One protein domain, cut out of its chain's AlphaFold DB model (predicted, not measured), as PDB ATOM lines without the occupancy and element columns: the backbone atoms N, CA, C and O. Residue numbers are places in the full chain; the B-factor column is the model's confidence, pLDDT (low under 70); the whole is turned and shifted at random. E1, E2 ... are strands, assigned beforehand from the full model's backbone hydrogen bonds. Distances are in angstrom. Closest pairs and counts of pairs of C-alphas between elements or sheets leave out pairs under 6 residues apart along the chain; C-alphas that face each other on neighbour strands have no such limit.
ATOM      1  N   ASP A  31     -49.108  39.632   9.765       97.88
ATOM      2  CA  ASP A  31     -49.470  38.398  10.440       97.88
ATOM      3  C   ASP A  31     -48.335  37.983  11.372       97.88
ATOM      4  O   ASP A  31     -47.187  37.829  10.951       97.88
ATOM      5  N   VAL A  32     -48.660  37.770  12.644       97.69
ATOM      6  CA  VAL A  32     -47.753  37.199  13.636       97.69
ATOM      7  C   VAL A  32     -48.262  35.813  13.992       97.69
ATOM      8  O   VAL A  32     -49.403  35.639  14.425       97.69
ATOM      9  N   THR A  33     -47.413  34.808  13.815       96.69
ATOM     10  CA  THR A  33     -47.761  33.407  14.051       96.69
ATOM     11  C   THR A  33     -46.759  32.726  14.963       96.69
ATOM     12  O   THR A  33     -45.607  33.145  15.089       96.69
ATOM     13  N   GLN A  34     -47.219  31.662  15.625       94.88
ATOM     14  CA  GLN A  34     -46.417  30.907  16.592       94.88
ATOM     15  C   GLN A  34     -45.820  31.803  17.692       94.88
ATOM     16  O   GLN A  34     -44.723  31.541  18.182       94.88
ATOM     17  N   TYR A  35     -46.535  32.863  18.082       94.44
ATOM     18  CA  TYR A  35     -46.007  33.843  19.018       94.44
ATOM     19  C   TYR A  35     -45.931  33.295  20.432       94.44
ATOM     20  O   TYR A  35     -46.927  32.816  20.983       94.44
ATOM     21  N   GLN A  36     -44.763  33.445  21.046       92.25
ATOM     22  CA  GLN A  36     -44.546  33.229  22.464       92.25
ATOM     23  C   GLN A  36     -43.530  34.238  22.999       92.25
ATOM     24  O   GLN A  36     -42.495  34.486  22.387       92.25
ATOM     25  N   ALA A  37     -43.797  34.770  24.186       90.88
ATOM     26  CA  ALA A  37     -42.838  35.548  24.957       90.88
ATOM     27  C   ALA A  37     -42.947  35.118  26.412       90.88
ATOM     28  O   ALA A  37     -44.055  35.041  26.930       90.88
ATOM     29  N   GLY A  38     -41.838  34.807  27.074       88.62
ATOM     30  CA  GLY A  38     -41.849  34.261  28.427       88.62
ATOM     31  C   GLY A  38     -40.789  34.883  29.321       88.62
ATOM     32  O   GLY A  38     -39.762  35.377  28.861       88.62
ATOM     33  N   LEU A  39     -41.037  34.819  30.625       85.94
ATOM     34  CA  LEU A  39     -39.994  35.035  31.619       85.94
ATOM     35  C   LEU A  39     -39.245  33.716  31.782       85.94
ATOM     36  O   LEU A  39     -39.863  32.654  31.888       85.94
ATOM     37  N   SER A  40     -37.917  33.744  31.786       76.50
ATOM     38  CA  SER A  40     -37.176  32.548  32.178       76.50
ATOM     39  C   SER A  40     -37.414  32.319  33.670       76.50
ATOM     40  O   SER A  40     -37.192  33.224  34.475       76.50
ATOM     41  N   HIS A  41     -37.853  31.123  34.054       56.69
ATOM     42  CA  HIS A  41     -37.973  30.740  35.458       56.69
ATOM     43  C   HIS A  41     -36.579  30.621  36.096       56.69
ATOM     44  O   HIS A  41     -36.021  29.533  36.169       56.69
ATOM     45  N   GLY A  42     -36.030  31.752  36.545       51.91
ATOM     46  CA  GLY A  42     -34.980  31.857  37.553       51.91
ATOM     47  C   GLY A  42     -33.653  31.188  37.213       51.91
ATOM     48  O   GLY A  42     -33.407  30.050  37.606       51.91
ATOM     49  N   ASN A  43     -32.710  31.971  36.688       50.66
ATOM     50  CA  ASN A  43     -31.405  31.928  37.328       50.66
ATOM     51  C   ASN A  43     -31.588  32.567  38.721       50.66
ATOM     52  O   ASN A  43     -31.963  33.736  38.789       50.66
ATOM     53  N   PRO A  44     -31.355  31.864  39.843       54.75
ATOM     54  CA  PRO A  44     -31.433  32.479  41.172       54.75
ATOM     55  C   PRO A  44     -30.451  33.648  41.347       54.75
ATOM     56  O   PRO A  44     -30.641  34.477  42.232       54.75
ATOM     57  N   ALA A  45     -29.407  33.710  40.512       57.56
ATOM     58  CA  ALA A  45     -28.449  34.808  40.460       57.56
ATOM     59  C   ALA A  45     -28.831  35.923  39.465       57.56
ATOM     60  O   ALA A  45     -28.223  36.986  39.515       57.56
ATOM     61  N   ASP A  46     -29.817  35.699  38.587       57.31
ATOM     62  CA  ASP A  46     -30.329  36.694  37.637       57.31
ATOM     63  C   ASP A  46     -31.842  36.477  37.404       57.31
ATOM     64  O   ASP A  46     -32.261  35.804  36.458       57.31
ATOM     65  N   PRO A  47     -32.690  36.959  38.332       56.34
ATOM     66  CA  PRO A  47     -34.124  36.673  38.341       56.34
ATOM     67  C   PRO A  47     -34.914  37.422  37.255       56.34
ATOM     68  O   PRO A  47     -36.132  37.264  37.176       56.34
ATOM     69  N   THR A  48     -34.255  38.234  36.426       73.69
ATOM     70  CA  THR A  48     -34.900  39.145  35.474       73.69
ATOM     71  C   THR A  48     -34.388  38.931  34.059       73.69
ATOM     72  O   THR A  48     -33.855  39.846  33.438       73.69
ATOM     73  N   THR A  49     -34.563  37.721  33.532       85.25
ATOM     74  CA  THR A  49     -34.358  37.439  32.106       85.25
ATOM     75  C   THR A  49     -35.655  36.992  31.434       85.25
ATOM     76  O   THR A  49     -36.557  36.414  32.047       85.25
ATOM     77  N   SER A  50     -35.768  37.299  30.149       88.56
ATOM     78  CA  SER A  50     -36.959  37.063  29.331       88.56
ATOM     79  C   SER A  50     -36.571  36.625  27.929       88.56
ATOM     80  O   SER A  50     -35.423  36.791  27.515       88.56
ATOM     81  N   TRP A  51     -37.522  36.051  27.205       90.88
ATOM     82  CA  TRP A  51     -37.332  35.553  25.850       90.88
ATOM     83  C   TRP A  51     -38.579  35.776  25.000       90.88
ATOM     84  O   TRP A  51     -39.688  35.886  25.523       90.88
ATOM     85  N   TYR A  52     -38.395  35.802  23.684       93.44
ATOM     86  CA  TYR A  52     -39.474  35.772  22.704       93.44
ATOM     87  C   TYR A  52     -39.107  34.890  21.507       93.44
ATOM     88  O   TYR A  52     -37.932  34.729  21.168       93.44
ATOM     89  N   THR A  53     -40.125  34.329  20.863       95.31
ATOM     90  CA  THR A  53     -40.037  33.633  19.577       95.31
ATOM     91  C   THR A  53     -41.349  33.794  18.815       95.31
ATOM     92  O   THR A  53     -42.424  33.702  19.409       95.31
ATOM     93  N   PHE A  54     -41.278  34.080  17.520       96.88
ATOM     94  CA  PHE A  54     -42.443  34.176  16.640       96.88
ATOM     95  C   PHE A  54     -42.014  34.188  15.172       96.88
ATOM     96  O   PHE A  54     -40.853  34.432  14.839       96.88
ATOM     97  N   THR A  55     -42.978  33.970  14.285       98.06
ATOM     98  CA  THR A  55     -42.857  34.288  12.859       98.06
ATOM     99  C   THR A  55     -43.697  35.524  12.564       98.06
ATOM    100  O   THR A  55     -44.799  35.655  13.097       98.06
ATOM    101  N   VAL A  56     -43.189  36.428  11.734       98.31
ATOM    102  CA  VAL A  56     -43.906  37.619  11.269       98.31
ATOM    103  C   VAL A  56     -43.828  37.711   9.751       98.31
ATOM    104  O   VAL A  56     -42.781  37.431   9.167       98.31
ATOM    105  N   SER A  57     -44.926  38.099   9.116       97.75
ATOM    106  CA  SER A  57     -44.984  38.321   7.674       97.75
ATOM    107  C   SER A  57     -45.902  39.479   7.317       97.75
ATOM    108  O   SER A  57     -46.922  39.687   7.971       97.75
ATOM    109  N   GLY A  58     -45.562  40.193   6.250       95.81
ATOM    110  CA  GLY A  58     -46.422  41.178   5.604       95.81
ATOM    111  C   GLY A  58     -46.668  40.767   4.159       95.81
ATOM    112  O   GLY A  58     -45.740  40.349   3.463       95.81
ATOM    113  N   ALA A  59     -47.917  40.864   3.710       93.38
ATOM    114  CA  ALA A  59     -48.239  40.701   2.299       93.38
ATOM    115  C   ALA A  59     -47.780  41.930   1.501       93.38
ATOM    116  O   ALA A  59     -47.680  43.027   2.044       93.38
ATOM    117  N   LEU A  60     -47.545  41.749   0.200       91.94
ATOM    118  CA  LEU A  60     -47.262  42.864  -0.701       91.94
ATOM    119  C   LEU A  60     -48.415  43.875  -0.661       91.94
ATOM    120  O   LEU A  60     -49.586  43.495  -0.765       91.94
ATOM    121  N   TYR A  61     -48.071  45.151  -0.522       89.69
ATOM    122  CA  TYR A  61     -49.027  46.248  -0.451       89.69
ATOM    123  C   TYR A  61     -48.753  47.273  -1.554       89.69
ATOM    124  O   TYR A  61     -47.616  47.698  -1.762       89.69
ATOM    125  N   GLY A  62     -49.820  47.670  -2.249       85.44
ATOM    126  CA  GLY A  62     -49.744  48.511  -3.442       85.44
ATOM    127  C   GLY A  62     -49.295  47.750  -4.692       85.44
ATOM    128  O   GLY A  62     -49.299  46.521  -4.731       85.44
ATOM    129  N   ALA A  63     -48.949  48.493  -5.743       78.81
ATOM    130  CA  ALA A  63     -48.395  47.945  -6.978       78.81
ATOM    131  C   ALA A  63     -46.932  48.369  -7.148       78.81
ATOM    132  O   ALA A  63     -46.535  49.452  -6.714       78.81
ATOM    133  N   ILE A  64     -46.149  47.518  -7.813       74.69
ATOM    134  CA  ILE A  64     -44.776  47.829  -8.229       74.69
ATOM    135  C   ILE A  64     -44.806  49.142  -9.033       74.69
ATOM    136  O   ILE A  64     -45.675  49.309  -9.887       74.69
ATOM    137  N   GLU A  65     -43.898  50.074  -8.718       72.06
ATOM    138  CA  GLU A  65     -43.811  51.429  -9.310       72.06
ATOM    139  C   GLU A  65     -44.978  52.389  -8.973       72.06
ATOM    140  O   GLU A  65     -45.130  53.433  -9.608       72.06
ATOM    141  N   SER A  66     -45.790  52.086  -7.954       68.19
ATOM    142  CA  SER A  66     -46.813  53.002  -7.424       68.19
ATOM    143  C   SER A  66     -46.569  53.328  -5.954       68.19
ATOM    144  O   SER A  66     -46.136  52.466  -5.200       68.19
ATOM    145  N   GLU A  67     -46.893  54.548  -5.525       72.44
ATOM    146  CA  GLU A  67     -46.866  54.899  -4.104       72.44
ATOM    147  C   GLU A  67     -48.254  54.714  -3.465       72.44
ATOM    148  O   GLU A  67     -49.226  55.293  -3.965       72.44
ATOM    149  N   PRO A  68     -48.374  53.975  -2.342       77.50
ATOM    150  CA  PRO A  68     -47.301  53.305  -1.594       77.50
ATOM    151  C   PRO A  68     -46.960  51.897  -2.122       77.50
ATOM    152  O   PRO A  68     -47.845  51.048  -2.187       77.50
ATOM    153  N   TYR A  69     -45.677  51.622  -2.392       86.50
ATOM    154  CA  TYR A  69     -45.163  50.263  -2.616       86.50
ATOM    155  C   TYR A  69     -44.479  49.738  -1.355       86.50
ATOM    156  O   TYR A  69     -43.530  50.352  -0.857       86.50
ATOM    157  N   ILE A  70     -44.947  48.594  -0.851       90.56
ATOM    158  CA  ILE A  70     -44.310  47.881   0.258       90.56
ATOM    159  C   ILE A  70     -44.180  46.403  -0.131       90.56
ATOM    160  O   ILE A  70     -45.205  45.752  -0.374       90.56
ATOM    161  N   PRO A  71     -42.955  45.857  -0.202       91.88
ATOM    162  CA  PRO A  71     -42.766  44.478  -0.596       91.88
ATOM    163  C   PRO A  71     -43.251  43.507   0.475       91.88
ATOM    164  O   PRO A  71     -43.298  43.816   1.667       91.88
ATOM    165  N   ALA A  72     -43.595  42.299   0.028       94.25
ATOM    166  CA  ALA A  72     -43.853  41.204   0.943       94.25
ATOM    167  C   ALA A  72     -42.586  40.868   1.739       94.25
ATOM    168  O   ALA A  72     -41.457  41.023   1.261       94.25
ATOM    169  N   PHE A  73     -42.775  40.365   2.954       96.81
ATOM    170  CA  PHE A  73     -41.681  39.822   3.746       96.81
ATOM    171  C   PHE A  73     -42.156  38.685   4.641       96.81
ATOM    172  O   PHE A  73     -43.329  38.598   5.011       96.81
ATOM    173  N   GLY A  74     -41.206  37.847   5.037       97.75
ATOM    174  CA  GLY A  74     -41.376  36.841   6.076       97.75
ATOM    175  C   GLY A  74     -40.110  36.749   6.915       97.75
ATOM    176  O   GLY A  74     -39.003  36.823   6.386       97.75
ATOM    177  N   ALA A  75     -40.251  36.606   8.229       98.31
ATOM    178  CA  ALA A  75     -39.112  36.451   9.122       98.31
ATOM    179  C   ALA A  75     -39.446  35.622  10.360       98.31
ATOM    180  O   ALA A  75     -40.555  35.673  10.893       98.31
ATOM    181  N   ARG A  76     -38.442  34.901  10.865       98.25
ATOM    182  CA  ARG A  76     -38.484  34.213  12.160       98.25
ATOM    183  C   ARG A  76     -37.641  34.978  13.165       98.25
ATOM    184  O   ARG A  76     -36.434  35.137  12.978       98.25
ATOM    185  N   CYS A  77     -38.276  35.446  14.225       98.12
ATOM    186  CA  CYS A  77     -37.661  36.273  15.246       98.12
ATOM    187  C   CYS A  77     -37.496  35.477  16.535       98.12
ATOM    188  O   CYS A  77     -38.446  34.872  17.022       98.12
ATOM    189  N   THR A  78     -36.300  35.530  17.113       96.50
ATOM    190  CA  THR A  78     -35.998  35.004  18.447       96.50
ATOM    191  C   THR A  78     -35.095  35.985  19.165       96.50
ATOM    192  O   THR A  78     -34.170  36.516  18.550       96.50
ATOM    193  N   GLY A  79     -35.296  36.169  20.461       94.19
ATOM    194  CA  GLY A  79     -34.411  37.013  21.248       94.19
ATOM    195  C   GLY A  79     -34.679  36.913  22.736       94.19
ATOM    196  O   GLY A  79     -35.556  36.175  23.190       94.19
ATOM    197  N   SER A  80     -33.888  37.660  23.493       92.06
ATOM    198  CA  SER A  80     -33.948  37.709  24.947       92.06
ATOM    199  C   SER A  80     -33.603  39.099  25.451       92.06
ATOM    200  O   SER A  80     -32.863  39.832  24.798       92.06
ATOM    201  N   GLY A  81     -34.095  39.431  26.636       90.31
ATOM    202  CA  GLY A  81     -33.762  40.670  27.328       90.31
ATOM    203  C   GLY A  81     -33.555  40.429  28.810       90.31
ATOM    204  O   GLY A  81     -33.987  39.404  29.352       90.31
ATOM    205  N   ALA A  82     -32.885  41.379  29.448       87.88
ATOM    206  CA  ALA A  82     -32.486  41.296  30.844       87.88
ATOM    207  C   ALA A  82     -32.661  42.643  31.560       87.88
ATOM    208  O   ALA A  82     -32.884  43.675  30.921       87.88
ATOM    209  N   GLY A  83     -32.529  42.621  32.886       83.50
ATOM    210  CA  GLY A  83     -32.538  43.808  33.739       83.50
ATOM    211  C   GLY A  83     -33.918  44.194  34.273       83.50
ATOM    212  O   GLY A  83     -34.908  43.484  34.096       83.50
ATOM    213  N   TYR A  84     -33.971  45.337  34.962       82.56
ATOM    214  CA  TYR A  84     -35.199  45.885  35.538       82.56
ATOM    215  C   TYR A  84     -35.297  47.397  35.257       82.56
ATOM    216  O   TYR A  84     -34.538  48.165  35.857       82.56
ATOM    217  N   PRO A  85     -36.204  47.844  34.364       85.94
ATOM    218  CA  PRO A  85     -37.155  47.043  33.582       85.94
ATOM    219  C   PRO A  85     -36.471  46.176  32.507       85.94
ATOM    220  O   PRO A  85     -35.361  46.479  32.067       85.94
ATOM    221  N   LEU A  86     -37.145  45.104  32.078       88.06
ATOM    222  CA  LEU A  86     -36.647  44.218  31.021       88.06
ATOM    223  C   LEU A  86     -36.493  44.981  29.705       88.06
ATOM    224  O   LEU A  86     -37.422  45.648  29.252       88.06
ATOM    225  N   SER A  87     -35.332  44.849  29.070       92.06
ATOM    226  CA  SER A  87     -35.080  45.447  27.760       92.06
ATOM    227  C   SER A  87     -34.052  44.659  26.962       92.06
ATOM    228  O   SER A  87     -33.303  43.841  27.504       92.06
ATOM    229  N   SER A  88     -34.033  44.899  25.656       94.06
ATOM    230  CA  SER A  88     -32.967  44.445  24.774       94.06
ATOM    231  C   SER A  88     -32.725  45.458  23.658       94.06
ATOM    232  O   SER A  88     -33.599  46.261  23.320       94.06
ATOM    233  N   ASP A  89     -31.556  45.368  23.032       96.50
ATOM    234  CA  ASP A  89     -31.333  45.977  21.725       96.50
ATOM    235  C   ASP A  89     -32.104  45.215  20.635       96.50
ATOM    236  O   ASP A  89     -32.606  44.106  20.860       96.50
ATOM    237  N   TYR A  90     -32.215  45.825  19.450       96.00
ATOM    238  CA  TYR A  90     -32.738  45.144  18.267       96.00
ATOM    239  C   TYR A  90     -31.801  44.015  17.847       96.00
ATOM    240  O   TYR A  90     -30.625  44.236  17.567       96.00
ATOM    241  N   SER A  91     -32.352  42.810  17.751       96.56
ATOM    242  CA  SER A  91     -31.690  41.654  17.157       96.56
ATOM    243  C   SER A  91     -32.320  41.328  15.810       96.56
ATOM    244  O   SER A  91     -33.545  41.349  15.672       96.56
ATOM    245  N   GLY A  92     -31.482  41.019  14.820       97.50
ATOM    246  CA  GLY A  92     -31.935  40.608  13.495       97.50
ATOM    247  C   GLY A  92     -32.709  39.291  13.541       97.50
ATOM    248  O   GLY A  92     -32.299  38.338  14.202       97.50
ATOM    249  N   CYS A  93     -33.823  39.248  12.823       98.12
ATOM    250  CA  CYS A  93     -34.610  38.048  12.595       98.12
ATOM    251  C   CYS A  93     -34.102  37.310  11.351       98.12
ATOM    252  O   CYS A  93     -33.555  37.916  10.428       98.12
ATOM    253  N   ALA A  94     -34.300  35.995  11.304       97.75
ATOM    254  CA  ALA A  94     -33.981  35.201  10.127       97.75
ATOM    255  C   ALA A  94     -35.023  35.470   9.032       97.75
ATOM    256  O   ALA A  94     -36.167  35.031   9.153       97.75
ATOM    257  N   ILE A  95     -34.625  36.215   7.999       96.56
ATOM    258  CA  ILE A  95     -35.459  36.545   6.838       96.56
ATOM    259  C   ILE A  95     -35.690  35.299   5.979       96.56
ATOM    260  O   ILE A  95     -34.764  34.531   5.720       96.56
ATOM    261  N   ASP A  96     -36.923  35.134   5.516       94.94
ATOM    262  CA  ASP A  96     -37.283  34.188   4.468       94.94
ATOM    263  C   ASP A  96     -36.985  34.814   3.098       94.94
ATOM    264  O   ASP A  96     -37.684  35.731   2.653       94.94
ATOM    265  N   SER A  97     -35.912  34.348   2.453       90.25
ATOM    266  CA  SER A  97     -35.446  34.858   1.159       90.25
ATOM    267  C   SER A  97     -36.340  34.476  -0.017       90.25
ATOM    268  O   SER A  97     -36.195  35.067  -1.081       90.25
ATOM    269  N   ASP A  98     -37.235  33.500   0.151       90.12
ATOM    270  CA  ASP A  98     -38.150  33.084  -0.917       90.12
ATOM    271  C   ASP A  98     -39.348  34.042  -1.032       90.12
ATOM    272  O   ASP A  98     -40.008  34.098  -2.070       90.12
ATOM    273  N   VAL A  99     -39.619  34.807   0.030       90.12
ATOM    274  CA  VAL A  99     -40.725  35.774   0.109       90.12
ATOM    275  C   VAL A  99     -40.225  37.218   0.100       90.12
ATOM    276  O   VAL A  99     -40.885  38.090  -0.462       90.12
ATOM    277  N   SER A 100     -39.091  37.483   0.748       90.88
ATOM    278  CA  SER A 100     -38.637  38.846   1.035       90.88
ATOM    279  C   SER A 100     -37.717  39.391  -0.054       90.88
ATOM    280  O   SER A 100     -36.833  38.689  -0.544       90.88
ATOM    281  N   GLU A 101     -37.872  40.673  -0.385       86.12
ATOM    282  CA  GLU A 101     -36.984  41.343  -1.338       86.12
ATOM    283  C   GLU A 101     -35.533  41.457  -0.848       86.12
ATOM    284  O   GLU A 101     -35.238  41.519   0.349       86.12
ATOM    285  N   ALA A 102     -34.598  41.529  -1.798       83.75
ATOM    286  CA  ALA A 102     -33.196  41.766  -1.493       83.75
ATOM    287  C   ALA A 102     -33.018  43.121  -0.784       83.75
ATOM    288  O   ALA A 102     -33.526  44.141  -1.234       83.75
ATOM    289  N   GLY A 103     -32.270  43.129   0.323       83.81
ATOM    290  CA  GLY A 103     -32.088  44.328   1.151       83.81
ATOM    291  C   GLY A 103     -33.175  44.536   2.211       83.81
ATOM    292  O   GLY A 103     -33.035  45.434   3.039       83.81
ATOM    293  N   ALA A 104     -34.208  43.688   2.248       93.19
ATOM    294  CA  ALA A 104     -35.138  43.634   3.365       93.19
ATOM    295  C   ALA A 104     -34.458  43.102   4.637       93.19
ATOM    296  O   ALA A 104     -33.649  42.172   4.611       93.19
ATOM    297  N   SER A 105     -34.839  43.664   5.777       96.00
ATOM    298  CA  SER A 105     -34.427  43.205   7.094       96.00
ATOM    299  C   SER A 105     -35.574  43.336   8.084       96.00
ATOM    300  O   SER A 105     -36.391  44.253   8.015       96.00
ATOM    301  N   VAL A 106     -35.631  42.397   9.020       98.19
ATOM    302  CA  VAL A 106     -36.574  42.414  10.132       98.19
ATOM    303  C   VAL A 106     -35.754  42.279  11.398       98.19
ATOM    304  O   VAL A 106     -34.809  41.493  11.460       98.19
ATOM    305  N   SER A 107     -36.104  43.054  12.411       98.25
ATOM    306  CA  SER A 107     -35.499  42.965  13.730       98.25
ATOM    307  C   SER A 107     -36.558  43.107  14.807       98.25
ATOM    308  O   SER A 107     -37.618  43.693  14.587       98.25
ATOM    309  N   ALA A 108     -36.276  42.561  15.982       98.31
ATOM    310  CA  ALA A 108     -37.169  42.669  17.122       98.31
ATOM    311  C   ALA A 108     -36.394  42.956  18.408       98.31
ATOM    312  O   ALA A 108     -35.200  42.663  18.511       98.31
ATOM    313  N   ARG A 109     -37.072  43.554  19.388       97.12
ATOM    314  CA  ARG A 109     -36.520  43.802  20.722       97.12
ATOM    315  C   ARG A 109     -37.586  43.793  21.800       97.12
ATOM    316  O   ARG A 109     -38.760  44.042  21.529       97.12
ATOM    317  N   ILE A 110     -37.133  43.616  23.032       95.12
ATOM    318  CA  ILE A 110     -37.946  43.821  24.224       95.12
ATOM    319  C   ILE A 110     -37.895  45.299  24.597       95.12
ATOM    320  O   ILE A 110     -36.821  45.871  24.800       95.12
ATOM    321  N   VAL A 111     -39.067  45.917  24.677       94.81
ATOM    322  CA  VAL A 111     -39.247  47.280  25.169       94.81
ATOM    323  C   VAL A 111     -39.598  47.216  26.657       94.81
ATOM    324  O   VAL A 111     -40.403  46.367  27.042       94.81
ATOM    325  N   PRO A 112     -39.040  48.112  27.491       90.56
ATOM    326  CA  PRO A 112     -39.462  48.260  28.875       90.56
ATOM    327  C   PRO A 112     -40.981  48.382  29.031       90.56
ATOM    328  O   PRO A 112     -41.597  49.299  28.487       90.56
ATOM    329  N   ASP A 113     -41.560  47.488  29.826       85.00
ATOM    330  CA  ASP A 113     -42.865  47.685  30.450       85.00
ATOM    331  C   ASP A 113     -42.632  48.276  31.851       85.00
ATOM    332  O   ASP A 113     -41.937  47.635  32.650       85.00
ATOM    333  N   PRO A 114     -43.143  49.483  32.171       74.81
ATOM    334  CA  PRO A 114     -42.955  50.097  33.487       74.81
ATOM    335  C   PRO A 114     -43.471  49.224  34.637       74.81
ATOM    336  O   PRO A 114     -42.889  49.261  35.721       74.81
ATOM    337  N   ASP A 115     -44.504  48.415  34.392       79.44
ATOM    338  CA  ASP A 115     -45.105  47.546  35.407       79.44
ATOM    339  C   ASP A 115     -44.485  46.134  35.423       79.44
ATOM    340  O   ASP A 115     -44.712  45.356  36.352       79.44
ATOM    341  N   GLY A 116     -43.686  45.784  34.406       74.75
ATOM    342  CA  GLY A 116     -43.052  44.470  34.242       74.75
ATOM    343  C   GLY A 116     -44.035  43.296  34.123       74.75
ATOM    344  O   GLY A 116     -43.650  42.136  34.297       74.75
ATOM    345  N   THR A 117     -45.309  43.573  33.855       81.44
ATOM    346  CA  THR A 117     -46.388  42.581  33.818       81.44
ATOM    347  C   THR A 117     -46.604  42.003  32.429       81.44
ATOM    348  O   THR A 117     -47.052  40.855  32.312       81.44
ATOM    349  N   GLN A 118     -46.240  42.754  31.390       88.94
ATOM    350  CA  GLN A 118     -46.451  42.382  29.999       88.94
ATOM    351  C   GLN A 118     -45.139  42.372  29.214       88.94
ATOM    352  O   GLN A 118     -44.177  43.080  29.511       88.94
ATOM    353  N   ALA A 119     -45.100  41.516  28.203       89.94
ATOM    354  CA  ALA A 119     -44.087  41.522  27.170       89.94
ATOM    355  C   ALA A 119     -44.468  42.564  26.123       89.94
ATOM    356  O   ALA A 119     -45.492  42.417  25.448       89.94
ATOM    357  N   HIS A 120     -43.641  43.598  25.988       94.56
ATOM    358  CA  HIS A 120     -43.722  44.558  24.894       94.56
ATOM    359  C   HIS A 120     -42.625  44.218  23.891       94.56
ATOM    360  O   HIS A 120     -41.446  44.481  24.134       94.56
ATOM    361  N   ILE A 121     -42.996  43.605  22.770       96.00
ATOM    362  CA  ILE A 121     -42.047  43.228  21.723       96.00
ATOM    363  C   ILE A 121     -42.211  44.193  20.555       96.00
ATOM    364  O   ILE A 121     -43.222  44.164  19.854       96.00
ATOM    365  N   ALA A 122     -41.220  45.061  20.361       97.19
ATOM    366  CA  ALA A 122     -41.162  45.919  19.187       97.19
ATOM    367  C   ALA A 122     -40.570  45.137  18.018       97.19
ATOM    368  O   ALA A 122     -39.541  44.478  18.166       97.19
ATOM    369  N   ILE A 123     -41.214  45.244  16.863       98.00
ATOM    370  CA  ILE A 123     -40.822  44.625  15.602       98.00
ATOM    371  C   ILE A 123     -40.580  45.759  14.611       98.00
ATOM    372  O   ILE A 123     -41.387  46.682  14.522       98.00
ATOM    373  N   SER A 124     -39.470  45.687  13.887       97.38
ATOM    374  CA  SER A 124     -39.065  46.638  12.861       97.38
ATOM    375  C   SER A 124     -38.842  45.893  11.552       97.38
ATOM    376  O   SER A 124     -38.148  44.876  11.538       97.38
ATOM    377  N   TYR A 125     -39.429  46.399  10.474       96.94
ATOM    378  CA  TYR A 125     -39.225  45.942   9.108       96.94
ATOM    379  C   TYR A 125     -38.658  47.099   8.297       96.94
ATOM    380  O   TYR A 125     -39.290  48.149   8.175       96.94
ATOM    381  N   VAL A 126     -37.471  46.891   7.740       95.31
ATOM    382  CA  VAL A 126     -36.768  47.880   6.933       95.31
ATOM    383  C   VAL A 126     -36.481  47.280   5.573       95.31
ATOM    384  O   VAL A 126     -35.943  46.178   5.483       95.31
ATOM    385  N   PHE A 127     -36.790  48.020   4.522       92.19
ATOM    386  CA  PHE A 127     -36.377  47.694   3.165       92.19
ATOM    387  C   PHE A 127     -35.926  48.967   2.458       92.19
ATOM    388  O   PHE A 127     -36.333  50.077   2.810       92.19
ATOM    389  N   SER A 128     -35.074  48.788   1.458       88.06
ATOM    390  CA  SER A 128     -34.595  49.872   0.611       88.06
ATOM    391  C   SER A 128     -35.027  49.597  -0.820       88.06
ATOM    392  O   SER A 128     -34.771  48.514  -1.342       88.06
ATOM    393  N   ASN A 129     -35.666  50.576  -1.452       76.38
ATOM    394  CA  ASN A 129     -35.830  50.614  -2.900       76.38
ATOM    395  C   ASN A 129     -34.740  51.533  -3.501       76.38
ATOM    396  O   ASN A 129     -33.839  51.980  -2.790       76.38
ATOM    397  N   ALA A 130     -34.769  51.771  -4.816       72.25
ATOM    398  CA  ALA A 130     -33.716  52.522  -5.510       72.25
ATOM    399  C   ALA A 130     -33.502  53.950  -4.969       72.25
ATOM    400  O   ALA A 130     -32.389  54.468  -5.072       72.25
ATOM    401  N   ASP A 131     -34.531  54.550  -4.366       73.44
ATOM    402  CA  ASP A 131     -34.561  55.977  -4.044       73.44
ATOM    403  C   ASP A 131     -34.802  56.268  -2.546       73.44
ATOM    404  O   ASP A 131     -34.575  57.391  -2.093       73.44
ATOM    405  N   GLU A 132     -35.220  55.272  -1.756       83.88
ATOM    406  CA  GLU A 132     -35.670  55.447  -0.373       83.88
ATOM    407  C   GLU A 132     -35.436  54.191   0.488       83.88
ATOM    408  O   GLU A 132     -35.558  53.051   0.043       83.88
ATOM    409  N   THR A 133     -35.124  54.399   1.772       88.94
ATOM    410  CA  THR A 133     -35.183  53.349   2.800       88.94
ATOM    411  C   THR A 133     -36.369  53.613   3.704       88.94
ATOM    412  O   THR A 133     -36.437  54.665   4.336       88.94
ATOM    413  N   ARG A 134     -37.277  52.643   3.785       89.81
ATOM    414  CA  ARG A 134     -38.527  52.748   4.537       89.81
ATOM    415  C   ARG A 134     -38.476  51.843   5.752       89.81
ATOM    416  O   ARG A 134     -37.947  50.735   5.681       89.81
ATOM    417  N   ASN A 135     -39.026  52.317   6.865       93.12
ATOM    418  CA  ASN A 135     -39.029  51.597   8.132       93.12
ATOM    419  C   ASN A 135     -40.439  51.550   8.714       93.12
ATOM    420  O   ASN A 135     -41.040  52.579   9.018       93.12
ATOM    421  N   PHE A 136     -40.939  50.343   8.918       94.44
ATOM    422  CA  PHE A 136     -42.228  50.075   9.525       94.44
ATOM    423  C   PHE A 136     -42.019  49.437  10.886       94.44
ATOM    424  O   PHE A 136     -41.208  48.526  11.039       94.44
ATOM    425  N   THR A 137     -42.778  49.888  11.879       95.44
ATOM    426  CA  THR A 137     -42.683  49.368  13.243       95.44
ATOM    427  C   THR A 137     -44.047  49.026  13.815       95.44
ATOM    428  O   THR A 137     -45.036  49.718  13.572       95.44
ATOM    429  N   ALA A 138     -44.092  47.961  14.607       95.19
ATOM    430  CA  ALA A 138     -45.261  47.552  15.372       95.19
ATOM    431  C   ALA A 138     -44.835  47.063  16.760       95.19
ATOM    432  O   ALA A 138     -43.712  46.589  16.938       95.19
ATOM    433  N   ILE A 139     -45.731  47.160  17.745       95.00
ATOM    434  CA  ILE A 139     -45.497  46.634  19.095       95.00
ATOM    435  C   ILE A 139     -46.552  45.574  19.393       95.00
ATOM    436  O   ILE A 139     -47.746  45.863  19.404       95.00
ATOM    437  N   ALA A 140     -46.100  44.351  19.664       94.38
ATOM    438  CA  ALA A 140     -46.931  43.313  20.254       94.38
ATOM    439  C   ALA A 140     -46.915  43.468  21.779       94.38
ATOM    440  O   ALA A 140     -45.848  43.422  22.395       94.38
ATOM    441  N   VAL A 141     -48.092  43.650  22.380       92.81
ATOM    442  CA  VAL A 141     -48.273  43.726  23.837       92.81
ATOM    443  C   VAL A 141     -49.038  42.501  24.295       92.81
ATOM    444  O   VAL A 141     -50.168  42.264  23.871       92.81
ATOM    445  N   THR A 142     -48.404  41.696  25.139       88.69
ATOM    446  CA  THR A 142     -48.932  40.386  25.527       88.69
ATOM    447  C   THR A 142     -48.555  40.061  26.960       88.69
ATOM    448  O   THR A 142     -47.459  40.406  27.384       88.69
ATOM    449  N   ASP A 143     -49.392  39.338  27.700       86.31
ATOM    450  CA  ASP A 143     -48.958  38.792  28.991       86.31
ATOM    451  C   ASP A 143     -47.764  37.850  28.778       86.31
ATOM    452  O   ASP A 143     -47.772  37.037  27.847       86.31
ATOM    453  N   TRP A 144     -46.777  37.890  29.677       84.56
ATOM    454  CA  TRP A 144     -45.722  36.880  29.682       84.56
ATOM    455  C   TRP A 144     -46.332  35.477  29.766       84.56
ATOM    456  O   TRP A 144     -47.218  35.202  30.584       84.56
ATOM    457  N   ALA A 145     -45.849  34.571  28.920       71.62
ATOM    458  CA  ALA A 145     -46.306  33.199  28.823       71.62
ATOM    459  C   ALA A 145     -46.034  32.482  30.145       71.62
ATOM    460  O   ALA A 145     -44.938  31.989  30.395       71.62
ATOM    461  N   ARG A 146     -47.056  32.423  31.003       60.03
ATOM    462  CA  ARG A 146     -47.004  31.600  32.212       60.03
ATOM    463  C   ARG A 146     -47.225  30.125  31.864       60.03
ATOM    464  O   ARG A 146     -46.512  29.309  32.419       60.03
ATOM    465  N   LEU A 147     -48.130  29.795  30.921       57.91
ATOM    466  CA  LEU A 147     -48.429  28.424  30.431       57.91
ATOM    467  C   LEU A 147     -49.216  28.379  29.085       57.91
ATOM    468  O   LEU A 147     -49.935  27.416  28.822       57.91
ATOM    469  N   ARG A 148     -49.185  29.422  28.237       65.25
ATOM    470  CA  ARG A 148     -50.047  29.478  27.032       65.25
ATOM    471  C   ARG A 148     -49.360  28.852  25.801       65.25
ATOM    472  O   ARG A 148     -48.167  29.096  25.600       65.25
ATOM    473  N   PRO A 149     -50.082  28.070  24.970       73.69
ATOM    474  CA  PRO A 149     -49.564  27.634  23.676       73.69
ATOM    475  C   PRO A 149     -49.267  28.849  22.779       73.69
ATOM    476  O   PRO A 149     -49.829  29.925  23.017       73.69
ATOM    477  N   PRO A 150     -48.408  28.692  21.755       82.62
ATOM    478  CA  PRO A 150     -48.229  29.726  20.747       82.62
ATOM    479  C   PRO A 150     -49.575  30.129  20.139       82.62
ATOM    480  O   PRO A 150     -50.443  29.276  19.939       82.62
ATOM    481  N   TYR A 151     -49.743  31.408  19.828       87.19
ATOM    482  CA  TYR A 151     -50.966  31.912  19.205       87.19
ATOM    483  C   TYR A 151     -50.656  32.884  18.074       87.19
ATOM    484  O   TYR A 151     -49.518  33.321  17.894       87.19
ATOM    485  N   ASN A 152     -51.690  33.169  17.290       95.00
ATOM    486  CA  ASN A 152     -51.602  33.977  16.087       95.00
ATOM    487  C   ASN A 152     -52.456  35.234  16.261       95.00
ATOM    488  O   ASN A 152     -53.530  35.175  16.863       95.00
ATOM    489  N   PHE A 153     -51.980  36.352  15.732       95.38
ATOM    490  CA  PHE A 153     -52.690  37.626  15.717       95.38
ATOM    491  C   PHE A 153     -52.131  38.516  14.610       95.38
ATOM    492  O   PHE A 153     -51.128  38.192  13.981       95.38
ATOM    493  N   THR A 154     -52.778  39.654  14.394       96.19
ATOM    494  CA  THR A 154     -52.361  40.649  13.408       96.19
ATOM    495  C   THR A 154     -51.878  41.924  14.083       96.19
ATOM    496  O   THR A 154     -52.386  42.301  15.142       96.19
ATOM    497  N   LEU A 155     -50.943  42.623  13.448       95.19
ATOM    498  CA  LEU A 155     -50.483  43.950  13.847       95.19
ATOM    499  C   LEU A 155     -50.723  44.957  12.724       95.19
ATOM    500  O   LEU A 155     -50.564  44.633  11.551       95.19
ATOM    501  N   SER A 156     -51.052  46.189  13.099       94.00
ATOM    502  CA  SER A 156     -51.080  47.335  12.188       94.00
ATOM    503  C   SER A 156     -49.792  48.138  12.384       94.00
ATOM    504  O   SER A 156     -49.717  48.921  13.337       94.00
ATOM    505  N   PRO A 157     -48.743  47.905  11.576       93.69
ATOM    506  CA  PRO A 157     -47.517  48.684  11.643       93.69
ATOM    507  C   PRO A 157     -47.748  50.154  11.296       93.69
ATOM    508  O   PRO A 157     -48.670  50.528  10.577       93.69
ATOM    509  N   SER A 158     -46.826  50.981  11.767       91.38
ATOM    510  CA  SER A 158     -46.737  52.390  11.418       91.38
ATOM    511  C   SER A 158     -45.374  52.694  10.815       91.38
ATOM    512  O   SER A 158     -44.360  52.149  11.257       91.38
ATOM    513  N   GLU A 159     -45.350  53.542   9.793       89.44
ATOM    514  CA  GLU A 159     -44.112  53.984   9.162       89.44
ATOM    515  C   GLU A 159     -43.423  55.022  10.054       89.44
ATOM    516  O   GLU A 159     -44.026  56.038  10.414       89.44
ATOM    517  N   ALA A 160     -42.171  54.762  10.428       78.62
ATOM    518  CA  ALA A 160     -41.319  55.743  11.084       78.62
ATOM    519  C   ALA A 160     -40.829  56.746  10.023       78.62
ATOM    520  O   ALA A 160     -40.216  56.317   9.047       78.62
ATOM    521  N   LEU A 161     -41.130  58.045  10.191       60.06
ATOM    522  CA  LEU A 161     -40.595  59.106   9.315       60.06
ATOM    523  C   LEU A 161     -39.147  59.477   9.663       60.06
ATOM    524  O   LEU A 161     -38.717  59.208  10.809       60.06
TER     525      LEU A 161
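AT A GLANCE: This is residues 31 to 161 of the 161 residues of an uncharacterized protein of fungal sp. No.14919 (UniProt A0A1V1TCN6). Two strongly twisted four-stranded sheets lie face to face as a sandwich, the strands of one crossing those of the other at 45 degrees. One side is bridged by E7, which runs on into E8 and so passes from the first sheet to the second; on the other side the edge strands E3 and E4 lie close together, and the long link between them pairs briefly with both. The printed part has 131 residues with no named helix and eight named strands, E1 to E8 in order, and its class is all strand. The sheets run E3, E2, E1, E7 and E4, E5, E6, E8, both antiparallel. The whole is compact, with a radius of gyration of the C-alphas of 15.8 A, and only just elongated, spanning 55 by 27 by 22 A.

IN THESE COORDINATES: E1, residues 31 to 39, begins at C-alpha 31 (-49.470, 38.398, 10.440), bends by 63 degrees at residue 34 and measures 23.4 A. E2, residues 49 to 58, measures 29.4 A, and E3, residues 73 to 82, 28.7 A. E4 is residues 105 to 111, 19.1 A. E5, residues 118 to 128, measures 32.6 A, and E6, residues 133 to 143, 33.0 A. E7, residues 151 to 155, spans 13.2 A; E8, residues 158 to 160, spans 6.4 A and ends at C-alpha 160 (-41.319, 55.743, 11.084).

HOW THE PARTS SIT: E1, E2 and E3 form a meander, each strand the antiparallel neighbour of the one before; N 36 and O 53 are 2.9 A apart, and N 54 and O 77 3.0 A. E7 is the antiparallel neighbour of E1, with N 32 and O 153 at 2.8 A. E4, E5 and E6 form the second meander, with N 109 and O 122 at 2.9 A and N 123 and O 138 at 2.8 A. E8 is the antiparallel neighbour of E6, with N 158 and O 137 at 2.8 A. Between the sheets, the closest C-alphas of E3 and E4 are those of Gly 81 and Ile 110, 6.1 A apart, and those of E6 and E7 are Ala 138 and Leu 155, 6.5 A. E2 and E6 are apart.

THE WHOLE: The two C-alphas farthest apart are those of Pro 44 and Glu 65, 55.3 A. The links E2 to E3 and E3 to E4 are long, 14 and 22 residues. In the latter, residues 94 to 95 pair with 75 to 76 of E3, and 91 to 92 with 107 to 108 of E4. The printed part has no cut. Residues 41 to 47, 66, 146 to 148 and 161 are under pLDDT 70.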